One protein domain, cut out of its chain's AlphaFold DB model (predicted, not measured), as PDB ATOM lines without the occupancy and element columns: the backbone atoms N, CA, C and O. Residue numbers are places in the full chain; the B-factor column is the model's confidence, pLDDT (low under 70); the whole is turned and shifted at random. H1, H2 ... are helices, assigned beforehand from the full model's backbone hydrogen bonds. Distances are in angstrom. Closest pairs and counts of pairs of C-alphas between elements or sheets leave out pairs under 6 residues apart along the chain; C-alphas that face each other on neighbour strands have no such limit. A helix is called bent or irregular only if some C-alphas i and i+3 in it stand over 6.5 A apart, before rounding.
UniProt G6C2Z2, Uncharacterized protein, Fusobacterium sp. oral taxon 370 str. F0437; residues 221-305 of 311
ATOM      1  N   LEU A 221     208.744 180.953 277.247       79.19
ATOM      2  CA  LEU A 221     209.662 181.856 276.557       79.19
ATOM      3  C   LEU A 221     209.107 183.286 276.471       79.19
ATOM      4  O   LEU A 221     209.850 184.231 276.728       79.19
ATOM      5  N   ALA A 222     207.811 183.433 276.183       83.62
ATOM      6  CA  ALA A 222     207.140 184.728 276.157       83.62
ATOM      7  C   ALA A 222     207.133 185.378 277.547       83.62
ATOM      8  O   ALA A 222     207.471 186.551 277.679       83.62
ATOM      9  N   LEU A 223     206.869 184.592 278.600       85.81
ATOM     10  CA  LEU A 223     206.963 185.068 279.984       85.81
ATOM     11  C   LEU A 223     208.380 185.539 280.336       85.81
ATOM     12  O   LEU A 223     208.546 186.613 280.901       85.81
ATOM     13  N   LYS A 224     209.421 184.787 279.955       85.31
ATOM     14  CA  LYS A 224     210.820 185.195 280.182       85.31
ATOM     15  C   LYS A 224     211.174 186.501 279.470       85.31
ATOM     16  O   LYS A 224     211.875 187.333 280.044       85.31
ATOM     17  N   ARG A 225     210.721 186.678 278.227       86.75
ATOM     18  CA  ARG A 225     210.951 187.912 277.458       86.75
ATOM     19  C   ARG A 225     210.183 189.090 278.064       86.75
ATOM     20  O   ARG A 225     210.772 190.154 278.240       86.75
ATOM     21  N   PHE A 226     208.944 188.867 278.497       88.88
ATOM     22  CA  PHE A 226     208.161 189.859 279.226       88.88
ATOM     23  C   PHE A 226     208.827 190.270 280.548       88.88
ATOM     24  O   PHE A 226     209.007 191.457 280.791       88.88
ATOM     25  N   CYS A 227     209.293 189.325 281.372       88.56
ATOM     26  CA  CYS A 227     210.009 189.648 282.614       88.56
ATOM     27  C   CYS A 227     211.297 190.449 282.355       88.56
ATOM     28  O   CYS A 227     211.620 191.362 283.112       88.56
ATOM     29  N   ARG A 228     212.012 190.159 281.259       88.00
ATOM     30  CA  ARG A 228     213.171 190.962 280.835       88.00
ATOM     31  C   ARG A 228     212.763 192.388 280.465       88.00
ATOM     32  O   ARG A 228     213.451 193.334 280.848       88.00
ATOM     33  N   PHE A 229     211.658 192.550 279.740       86.69
ATOM     34  CA  PHE A 229     211.100 193.864 279.421       86.69
ATOM     35  C   PHE A 229     210.712 194.626 280.695       86.69
ATOM     36  O   PHE A 229     211.112 195.775 280.870       86.69
ATOM     37  N   LEU A 230     210.049 193.953 281.636       88.25
ATOM     38  CA  LEU A 230     209.649 194.515 282.926       88.25
ATOM     39  C   LEU A 230     210.857 195.032 283.733       88.25
ATOM     40  O   LEU A 230     210.825 196.153 284.242       88.25
ATOM     41  N   LYS A 231     211.952 194.259 283.787       86.25
ATOM     42  CA  LYS A 231     213.205 194.651 284.461       86.25
ATOM     43  C   LYS A 231     213.879 195.849 283.780       86.25
ATOM     44  O   LYS A 231     214.361 196.747 284.457       86.25
ATOM     45  N   THR A 232     213.928 195.860 282.447       81.56
ATOM     46  CA  THR A 232     214.729 196.834 281.678       81.56
ATOM     47  C   THR A 232     214.030 198.166 281.429       81.56
ATOM     48  O   THR A 232     214.703 199.189 281.339       81.56
ATOM     49  N   LYS A 233     212.700 198.178 281.297       73.62
ATOM     50  CA  LYS A 233     211.945 199.366 280.867       73.62
ATOM     51  C   LYS A 233     211.086 200.010 281.954       73.62
ATOM     52  O   LYS A 233     210.738 201.177 281.790       73.62
ATOM     53  N   LYS A 234     210.704 199.283 283.014       71.88
ATOM     54  CA  LYS A 234     209.644 199.724 283.945       71.88
ATOM     55  C   LYS A 234     209.943 199.496 285.429       71.88
ATOM     56  O   LYS A 234     209.034 199.623 286.238       71.88
ATOM     57  N   ASP A 235     211.193 199.199 285.794       76.56
ATOM     58  CA  ASP A 235     211.600 199.024 287.198       76.56
ATOM     59  C   ASP A 235     210.742 197.965 287.926       76.56
ATOM     60  O   ASP A 235     210.081 198.213 288.940       76.56
ATOM     61  N   GLY A 236     210.712 196.756 287.352       78.94
ATOM     62  CA  GLY A 236     209.885 195.636 287.816       78.94
ATOM     63  C   GLY A 236     210.026 195.277 289.297       78.94
ATOM     64  O   GLY A 236     209.095 194.719 289.881       78.94
ATOM     65  N   ASP A 237     211.142 195.642 289.932       84.38
ATOM     66  CA  ASP A 237     211.402 195.382 291.350       84.38
ATOM     67  C   ASP A 237     210.480 196.203 292.263       84.38
ATOM     68  O   ASP A 237     210.134 195.754 293.360       84.38
ATOM     69  N   LYS A 238     210.034 197.382 291.809       84.62
ATOM     70  CA  LYS A 238     209.024 198.190 292.509       84.62
ATOM     71  C   LYS A 238     207.623 197.626 292.316       84.62
ATOM     72  O   LYS A 238     206.870 197.535 293.280       84.62
ATOM     73  N   ILE A 239     207.298 197.200 291.096       84.94
ATOM     74  CA  ILE A 239     205.956 196.724 290.726       84.94
ATOM     75  C   ILE A 239     205.594 195.453 291.500       84.94
ATOM     76  O   ILE A 239     204.484 195.327 292.006       84.94
ATOM     77  N   ILE A 240     206.545 194.536 291.670       85.19
ATOM     78  CA  ILE A 240     206.314 193.246 292.348       85.19
ATOM     79  C   ILE A 240     206.130 193.390 293.868       85.19
ATOM     80  O   ILE A 240     205.646 192.466 294.523       85.19
ATOM     81  N   LYS A 241     206.502 194.541 294.441       85.81
ATOM     82  CA  LYS A 241     206.302 194.860 295.864       85.81
ATOM     83  C   LYS A 241     204.959 195.548 296.139       85.81
ATOM     84  O   LYS A 241     204.638 195.786 297.301       85.81
ATOM     85  N   LEU A 242     204.187 195.879 295.102       85.62
ATOM     86  CA  LEU A 242     202.886 196.528 295.256       85.62
ATOM     87  C   LEU A 242     201.830 195.554 295.812       85.62
ATOM     88  O   LEU A 242     201.924 194.343 295.601       85.62
ATOM     89  N   PRO A 243     200.779 196.070 296.478       87.50
ATOM     90  CA  PRO A 243     199.593 195.284 296.801       87.50
ATOM     91  C   PRO A 243     199.023 194.600 295.552       87.50
ATOM     92  O   PRO A 243     198.970 195.207 294.483       87.50
ATOM     93  N   TYR A 244     198.561 193.353 295.696       83.62
ATOM     94  CA  TYR A 244     198.204 192.475 294.574       83.62
ATOM     95  C   TYR A 244     197.262 193.117 293.544       83.62
ATOM     96  O   TYR A 244     197.497 193.004 292.346       83.62
ATOM     97  N   SER A 245     196.229 193.834 293.995       82.75
ATOM     98  CA  SER A 245     195.264 194.503 293.112       82.75
ATOM     99  C   SER A 245     195.898 195.586 292.235       82.75
ATOM    100  O   SER A 245     195.543 195.720 291.067       82.75
ATOM    101  N   ILE A 246     196.849 196.342 292.787       85.12
ATOM    102  CA  ILE A 246     197.567 197.402 292.075       85.12
ATOM    103  C   ILE A 246     198.600 196.772 291.140       85.12
ATOM    104  O   ILE A 246     198.648 197.113 289.964       85.12
ATOM    105  N   MET A 247     199.362 195.793 291.634       87.06
ATOM    106  CA  MET A 247     200.342 195.049 290.840       87.06
ATOM    107  C   MET A 247     199.707 194.418 289.597       87.06
ATOM    108  O   MET A 247     200.288 194.478 288.522       87.06
ATOM    109  N   LEU A 248     198.524 193.817 289.733       85.56
ATOM    110  CA  LEU A 248     197.838 193.142 288.635       85.56
ATOM    111  C   LEU A 248     197.449 194.119 287.520       85.56
ATOM    112  O   LEU A 248     197.752 193.863 286.357       85.56
ATOM    113  N   LYS A 249     196.879 195.271 287.888       86.31
ATOM    114  CA  LYS A 249     196.523 196.329 286.938       86.31
ATOM    115  C   LYS A 249     197.755 196.891 286.218       86.31
ATOM    116  O   LYS A 249     197.756 197.014 284.997       86.31
ATOM    117  N   GLU A 250     198.821 197.179 286.962       87.62
ATOM    118  CA  GLU A 250     200.089 197.656 286.392       87.62
ATOM    119  C   GLU A 250     200.710 196.608 285.453       87.62
ATOM    120  O   GLU A 250     201.178 196.926 284.361       87.62
ATOM    121  N   MET A 251     200.667 195.328 285.832       87.25
ATOM    122  CA  MET A 251     201.157 194.226 285.000       87.25
ATOM    123  C   MET A 251     200.367 194.088 283.700       87.25
ATOM    124  O   MET A 251     200.971 193.848 282.657       87.25
ATOM    125  N   GLU A 252     199.046 194.257 283.731       88.06
ATOM    126  CA  GLU A 252     198.206 194.266 282.528       88.06
ATOM    127  C   GLU A 252     198.552 195.421 281.592       88.06
ATOM    128  O   GLU A 252     198.696 195.218 280.384       88.06
ATOM    129  N   GLU A 253     198.720 196.630 282.124       87.19
ATOM    130  CA  GLU A 253     199.086 197.802 281.325       87.19
ATOM    131  C   GLU A 253     200.461 197.618 280.670       87.19
ATOM    132  O   GLU A 253     200.605 197.809 279.459       87.19
ATOM    133  N   ILE A 254     201.445 197.135 281.430       88.62
ATOM    134  CA  ILE A 254     202.802 196.896 280.927       88.62
ATOM    135  C   ILE A 254     202.837 195.728 279.942       88.62
ATOM    136  O   ILE A 254     203.594 195.767 278.972       88.62
ATOM    137  N   PHE A 255     202.030 194.687 280.147       88.12
ATOM    138  CA  PHE A 255     201.942 193.574 279.204       88.12
ATOM    139  C   PHE A 255     201.305 193.999 277.882       88.12
ATOM    140  O   PHE A 255     201.793 193.624 276.817       88.12
ATOM    141  N   ASN A 256     200.271 194.841 277.928       86.00
ATOM    142  CA  ASN A 256     199.690 195.433 276.727       86.00
ATOM    143  C   ASN A 256     200.698 196.335 275.999       86.00
ATOM    144  O   ASN A 256     200.838 196.233 274.781       86.00
ATOM    145  N   GLU A 257     201.462 197.153 276.728       85.12
ATOM    146  CA  GLU A 257     202.561 197.939 276.151       85.12
ATOM    147  C   GLU A 257     203.621 197.030 275.510       85.12
ATOM    148  O   GLU A 257     204.027 197.248 274.370       85.12
ATOM    149  N   TYR A 258     204.022 195.959 276.197       86.12
ATOM    150  CA  TYR A 258     204.984 194.980 275.696       86.12
ATOM    151  C   TYR A 258     204.531 194.339 274.377       86.12
ATOM    152  O   TYR A 258     205.317 194.270 273.430       86.12
ATOM    153  N   ILE A 259     203.258 193.949 274.280       82.75
ATOM    154  CA  ILE A 259     202.660 193.437 273.042       82.75
ATOM    155  C   ILE A 259     202.744 194.485 271.923       82.75
ATOM    156  O   ILE A 259     203.188 194.173 270.818       82.75
ATOM    157  N   LEU A 260     202.354 195.731 272.209       77.75
ATOM    158  CA  LEU A 260     202.315 196.816 271.221       77.75
ATOM    159  C   LEU A 260     203.707 197.251 270.746       77.75
ATOM    160  O   LEU A 260     203.856 197.693 269.610       77.75
ATOM    161  N   THR A 261     204.732 197.104 271.587       75.88
ATOM    162  CA  THR A 261     206.122 197.410 271.212       75.88
ATOM    163  C   THR A 261     206.732 196.405 270.231       75.88
ATOM    164  O   THR A 261     207.831 196.650 269.741       75.88
ATOM    165  N   GLY A 262     206.058 195.285 269.936       64.31
ATOM    166  CA  GLY A 262     206.552 194.284 268.985       64.31
ATOM    167  C   GLY A 262     207.803 193.536 269.458       64.31
ATOM    168  O   GLY A 262     208.471 192.891 268.658       64.31
ATOM    169  N   ASN A 263     208.120 193.590 270.756       65.44
ATOM    170  CA  ASN A 263     209.311 192.956 271.332       65.44
ATOM    171  C   ASN A 263     209.284 191.414 271.278       65.44
ATOM    172  O   ASN A 263     210.293 190.767 271.564       65.44
ATOM    173  N   ASP A 264     208.141 190.816 270.932       72.50
ATOM    174  CA  ASP A 264     207.984 189.377 270.756       72.50
ATOM    175  C   ASP A 264     207.144 189.067 269.518       72.50
ATOM    176  O   ASP A 264     205.913 189.038 269.565       72.50
ATOM    177  N   GLU A 265     207.848 188.798 268.418       69.25
ATOM    178  CA  GLU A 265     207.285 188.458 267.104       69.25
ATOM    179  C   GLU A 265     206.294 187.284 267.156       69.25
ATOM    180  O   GLU A 265     205.410 187.186 266.310       69.25
ATOM    181  N   ASN A 266     206.391 186.420 268.174       70.06
ATOM    182  CA  ASN A 266     205.562 185.224 268.299       70.06
ATOM    183  C   ASN A 266     204.418 185.372 269.310       70.06
ATOM    184  O   ASN A 266     203.462 184.596 269.261       70.06
ATOM    185  N   LEU A 267     204.479 186.343 270.227       78.31
ATOM    186  CA  LEU A 267     203.481 186.478 271.291       78.31
ATOM    187  C   LEU A 267     202.182 187.111 270.797       78.31
ATOM    188  O   LEU A 267     201.102 186.630 271.129       78.31
ATOM    189  N   TYR A 268     202.273 188.176 270.003       71.62
ATOM    190  CA  TYR A 268     201.078 188.837 269.485       71.62
ATOM    191  C   TYR A 268     200.247 187.909 268.575       71.62
ATOM    192  O   TYR A 268     199.051 187.748 268.838       71.62
ATOM    193  N   PRO A 269     200.850 187.183 267.606       66.19
ATOM    194  CA  PRO A 269     200.130 186.172 266.831       66.19
ATOM    195  C   PRO A 269     199.569 185.033 267.691       66.19
ATOM    196  O   PRO A 269     198.472 184.544 267.424       66.19
ATOM    197  N   TYR A 270     200.291 184.620 268.740       73.00
ATOM    198  CA  TYR A 270     199.826 183.591 269.673       73.00
ATOM    199  C   TYR A 270     198.552 184.016 270.414       73.00
ATOM    200  O   TYR A 270     197.588 183.252 270.468       73.00
ATOM    201  N   LEU A 271     198.531 185.231 270.965       72.88
ATOM    202  CA  LEU A 271     197.389 185.748 271.719       72.88
ATOM    203  C   LEU A 271     196.152 185.913 270.833       72.88
ATOM    204  O   LEU A 271     195.060 185.523 271.237       72.88
ATOM    205  N   LEU A 272     196.332 186.417 269.610       64.44
ATOM    206  CA  LEU A 272     195.253 186.527 268.628       64.44
ATOM    207  C   LEU A 272     194.701 185.154 268.229       64.44
ATOM    208  O   LEU A 272     193.494 184.942 268.289       64.44
ATOM    209  N   ARG A 273     195.578 184.185 267.918       61.78
ATOM    210  CA  ARG A 273     195.183 182.810 267.551       61.78
ATOM    211  C   ARG A 273     194.353 182.124 268.640       61.78
ATOM    212  O   ARG A 273     193.557 181.243 268.340       61.78
ATOM    213  N   ARG A 274     194.570 182.486 269.904       63.41
ATOM    214  CA  ARG A 274     193.867 181.911 271.058       63.41
ATOM    215  C   ARG A 274     192.640 182.715 271.501       63.41
ATOM    216  O   ARG A 274     192.040 182.357 272.508       63.41
ATOM    217  N   GLY A 275     192.282 183.797 270.802       61.44
ATOM    218  CA  GLY A 275     191.187 184.685 271.218       61.44
ATOM    219  C   GLY A 275     191.469 185.410 272.539       61.44
ATOM    220  O   GLY A 275     190.548 185.808 273.244       61.44
ATOM    221  N   LEU A 276     192.747 185.552 272.895       75.69
ATOM    222  CA  LEU A 276     193.219 186.139 274.149       75.69
ATOM    223  C   LEU A 276     193.598 187.613 273.995       75.69
ATOM    224  O   LEU A 276     194.094 188.204 274.943       75.69
ATOM    225  N   TYR A 277     193.418 188.206 272.816       76.06
ATOM    226  CA  TYR A 277     193.661 189.623 272.570       76.06
ATOM    227  C   TYR A 277     192.518 190.209 271.752       76.06
ATOM    228  O   TYR A 277     192.219 189.738 270.658       76.06
ATOM    229  N   ASN A 278     191.891 191.248 272.288       73.19
ATOM    230  CA  ASN A 278     190.830 191.989 271.640       73.19
ATOM    231  C   ASN A 278     191.433 193.135 270.813       73.19
ATOM    232  O   ASN A 278     192.067 194.056 271.337       73.19
ATOM    233  N   ILE A 279     191.220 193.058 269.501       67.69
ATOM    234  CA  ILE A 279     191.747 194.003 268.515       67.69
ATOM    235  C   ILE A 279     191.058 195.369 268.625       67.69
ATOM    236  O   ILE A 279     191.727 196.392 268.470       67.69
ATOM    237  N   GLU A 280     189.757 195.402 268.921       65.75
ATOM    238  CA  GLU A 280     188.957 196.634 268.975       65.75
ATOM    239  C   GLU A 280     189.440 197.558 270.095       65.75
ATOM    240  O   GLU A 280     189.673 198.746 269.875       65.75
ATOM    241  N   ILE A 281     189.671 196.990 271.281       75.56
ATOM    242  CA  ILE A 281     190.170 197.728 272.452       75.56
ATOM    243  C   ILE A 281     191.698 197.688 272.584       75.56
ATOM    244  O   ILE A 281     192.246 198.268 273.522       75.56
ATOM    245  N   ARG A 282     192.393 197.004 271.661       73.62
ATOM    246  CA  ARG A 282     193.850 196.778 271.667       73.62
ATOM    247  C   ARG A 282     194.384 196.295 273.020       73.62
ATOM    248  O   ARG A 282     195.408 196.787 273.507       73.62
ATOM    249  N   ARG A 283     193.701 195.324 273.625       78.25
ATOM    250  CA  ARG A 283     194.070 194.759 274.930       78.25
ATOM    251  C   ARG A 283     193.977 193.245 274.953       78.25
ATOM    252  O   ARG A 283     193.116 192.656 274.308       78.25
ATOM    253  N   VAL A 284     194.858 192.633 275.734       83.00
ATOM    254  CA  VAL A 284     194.767 191.227 276.132       83.00
ATOM    255  C   VAL A 284     193.499 190.997 276.968       83.00
ATOM    256  O   VAL A 284     193.075 191.897 277.685       83.00
ATOM    257  N   ASP A 285     192.898 189.811 276.872       82.38
ATOM    258  CA  ASP A 285     191.791 189.383 277.732       82.38
ATOM    259  C   ASP A 285     192.211 189.500 279.208       82.38
ATOM    260  O   ASP A 285     193.267 188.995 279.608       82.38
ATOM    261  N   ASP A 286     191.360 190.151 280.001       80.38
ATOM    262  CA  ASP A 286     191.591 190.513 281.402       80.38
ATOM    263  C   ASP A 286     191.968 189.322 282.304       80.38
ATOM    264  O   ASP A 286     192.511 189.514 283.385       80.38
ATOM    265  N   LYS A 287     191.715 188.068 281.900       83.00
ATOM    266  CA  LYS A 287     192.104 186.884 282.694       83.00
ATOM    267  C   LYS A 287     193.480 186.325 282.347       83.00
ATOM    268  O   LYS A 287     194.007 185.513 283.103       83.00
ATOM    269  N   VAL A 288     194.095 186.743 281.240       84.62
ATOM    270  CA  VAL A 288     195.386 186.196 280.782       84.62
ATOM    271  C   VAL A 288     196.506 186.494 281.773       84.62
ATOM    272  O   VAL A 288     197.306 185.612 282.081       84.62
ATOM    273  N   ILE A 289     196.563 187.719 282.293       87.75
ATOM    274  CA  ILE A 289     197.562 188.112 283.289       87.75
ATOM    275  C   ILE A 289     197.311 187.454 284.651       87.75
ATOM    276  O   ILE A 289     198.246 186.818 285.148       87.75
ATOM    277  N   PRO A 290     196.091 187.490 285.225       84.50
ATOM    278  CA  PRO A 290     195.772 186.742 286.439       84.50
ATOM    279  C   PRO A 290     196.146 185.255 286.363       84.50
ATOM    280  O   PRO A 290     196.824 184.749 287.254       84.50
ATOM    281  N   GLU A 291     195.789 184.559 285.277       85.19
ATOM    282  CA  GLU A 291     196.039 183.116 285.116       85.19
ATOM    283  C   GLU A 291     197.524 182.758 284.922       85.19
ATOM    284  O   GLU A 291     197.914 181.595 285.052       85.19
ATOM    285  N   ASN A 292     198.379 183.742 284.627       86.75
ATOM    286  CA  ASN A 292     199.824 183.550 284.483       86.75
ATOM    287  C   ASN A 292     200.644 184.265 285.568       86.75
ATOM    288  O   ASN A 292     201.875 184.189 285.528       86.75
ATOM    289  N   MET A 293     199.998 184.913 286.542       87.00
ATOM    290  CA  MET A 293     200.653 185.782 287.523       87.00
ATOM    291  C   MET A 293     201.708 185.039 288.347       87.00
ATOM    292  O   MET A 293     202.853 185.481 288.424       87.00
ATOM    293  N   ASP A 294     201.379 183.856 288.871       86.06
ATOM    294  CA  ASP A 294     202.319 183.049 289.659       86.06
ATOM    295  C   ASP A 294     203.573 182.679 288.860       86.06
ATOM    296  O   ASP A 294     204.694 182.713 289.374       86.06
ATOM    297  N   ARG A 295     203.404 182.379 287.568       87.81
ATOM    298  CA  ARG A 295     204.511 182.036 286.664       87.81
ATOM    299  C   ARG A 295     205.361 183.258 286.342       87.81
ATOM    300  O   ARG A 295     206.585 183.137 286.299       87.81
ATOM    301  N   ILE A 296     204.733 184.415 286.129       88.12
ATOM    302  CA  ILE A 296     205.422 185.696 285.928       88.12
ATOM    303  C   ILE A 296     206.268 186.020 287.161       88.12
ATOM    304  O   ILE A 296     207.465 186.268 287.028       88.12
ATOM    305  N   LEU A 297     205.679 185.950 288.356       86.88
ATOM    306  CA  LEU A 297     206.364 186.235 289.618       86.88
ATOM    307  C   LEU A 297     207.501 185.254 289.889       86.88
ATOM    308  O   LEU A 297     208.591 185.678 290.274       86.88
ATOM    309  N   TYR A 298     207.272 183.962 289.655       87.12
ATOM    310  CA  TYR A 298     208.303 182.937 289.782       87.12
ATOM    311  C   TYR A 298     209.485 183.226 288.852       87.12
ATOM    312  O   TYR A 298     210.613 183.373 289.314       87.12
ATOM    313  N   ILE A 299     209.231 183.399 287.549       85.75
ATOM    314  CA  ILE A 299     210.284 183.672 286.561       85.75
ATOM    315  C   ILE A 299     211.018 184.969 286.903       85.75
ATOM    316  O   ILE A 299     212.248 185.010 286.840       85.75
ATOM    317  N   TYR A 300     210.289 186.015 287.285       86.38
ATOM    318  CA  TYR A 300     210.903 187.282 287.642       86.38
ATOM    319  C   TYR A 300     211.809 187.141 288.869       86.38
ATOM    320  O   TYR A 300     212.976 187.520 288.809       86.38
ATOM    321  N   ARG A 301     211.329 186.540 289.963       86.06
ATOM    322  CA  ARG A 301     212.120 186.361 291.193       86.06
ATOM    323  C   ARG A 301     213.332 185.457 290.990       86.06
ATOM    324  O   ARG A 301     214.384 185.727 291.554       86.06
ATOM    325  N   THR A 302     213.200 184.408 290.182       83.88
ATOM    326  CA  THR A 302     214.287 183.449 289.946       83.88
ATOM    327  C   THR A 302     215.380 184.002 289.034       83.88
ATOM    328  O   THR A 302     216.550 183.694 289.251       83.88
ATOM    329  N   TYR A 303     215.025 184.778 288.007       81.31
ATOM    330  CA  TYR A 303     215.971 185.156 286.950       81.31
ATOM    331  C   TYR A 303     216.292 186.651 286.877       81.31
ATOM    332  O   TYR A 303     217.262 187.013 286.212       81.31
ATOM    333  N   PHE A 304     215.488 187.513 287.499       78.25
ATOM    334  CA  PHE A 304     215.562 188.963 287.299       78.25
ATOM    335  C   PHE A 304     215.549 189.777 288.596       78.25
ATOM    336  O   PHE A 304     216.078 190.885 288.594       78.25
ATOM    337  N   SER A 305     215.010 189.263 289.704       71.94
ATOM    338  CA  SER A 305     215.232 189.872 291.018       71.94
ATOM    339  C   SER A 305     216.692 189.681 291.405       71.94
ATOM    340  O   SER A 305     217.226 188.574 291.312       71.94
TER     341      SER A 305
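This is residues 221 to 305 of the 311 residues of an uncharacterized protein of Fusobacterium sp. oral taxon 370 str. F0437 (UniProt G6C2Z2). Three longer helices, H1, H3 and H5, touch one another in pairs at close to right angles, and their centres make a triangle. Short H2 sits at the corner between H1 and H3, while H4 lies at the far end of the domain, near H1 and H3, and a long loop, residues 274 to 287, leads from it back to H5. The printed part has 85 residues with five named helices, in the order H1 H2 H3 H4 H5, and no named strand; the class is all helix. It is compact, with a radius of gyration of the C-alphas of 12.1 A, and spans 32 by 25 by 19 A.

H1, residues 221 to 233, and H3, residues 244 to 260, are the hubs, touching three helices each. H1 and H3 touch about perpendicular, at 80 degrees; their closest C-alphas, of Phe 226 and Tyr 258, are 7.0 A apart. H1 touches H2, residues 236 to 239, only at the corner, and only just, with 3 pairs of C-alphas within 8 A; the closest, of Leu 230 and Gly 236, are 5.0 A apart. H2 and H3 only just touch, also with 3 pairs; the C-alphas of Ile 239 and Met 247 are closest, at 5.9 A. H4, residues 267 to 273, touches no helix but is close to H1, at 6.3 A between the C-alphas of Ala 222 and Leu 267, and to H3, at 6.0 A between those of Ile 259 and Tyr 268. H5, residues 288 to 303, touches H1 with residues 295 to 300 alone, at 71 degrees, only just about perpendicular; the closest C-alphas, of Cys 227 and Tyr 300, are 5.6 A apart. H5 touches H3 with residues 289 to 293 alone, at 90 degrees; the closest C-alphas, of Glu 252 and Ile 289, are 6.2 A apart. H4 and H5 are apart. Every O i to N i+4 pair is within hydrogen-bond range in H1, H3 and H4; in H5 10 of 12 are, and H2 is too short for such a pair.

H1 begins at C-alpha 221, (209.662, 181.856, 276.557), and is 18.2 A long. H3 is the longest helix by residues, at 24.1 A. H5 is 21.5 A long and ends at C-alpha 303, (215.971, 185.156, 286.950). It is irregular, with C-alphas 291 and 294 7.8 A apart, and has a kink of 46 degrees near residue 295.

The two C-alphas farthest apart, of Glu 280 and Thr 302, are 35.4 A apart. The printed part has no cut. The link from H4 to H5 is long, with 14 residues, and within it residues 277 to 278 pair antiparallel with residues 283 to 284. The mean pLDDT of the printed part is 80.6; residues 262 to 263, 265, 269, 272 to 275 and 279 to 280 are under 70.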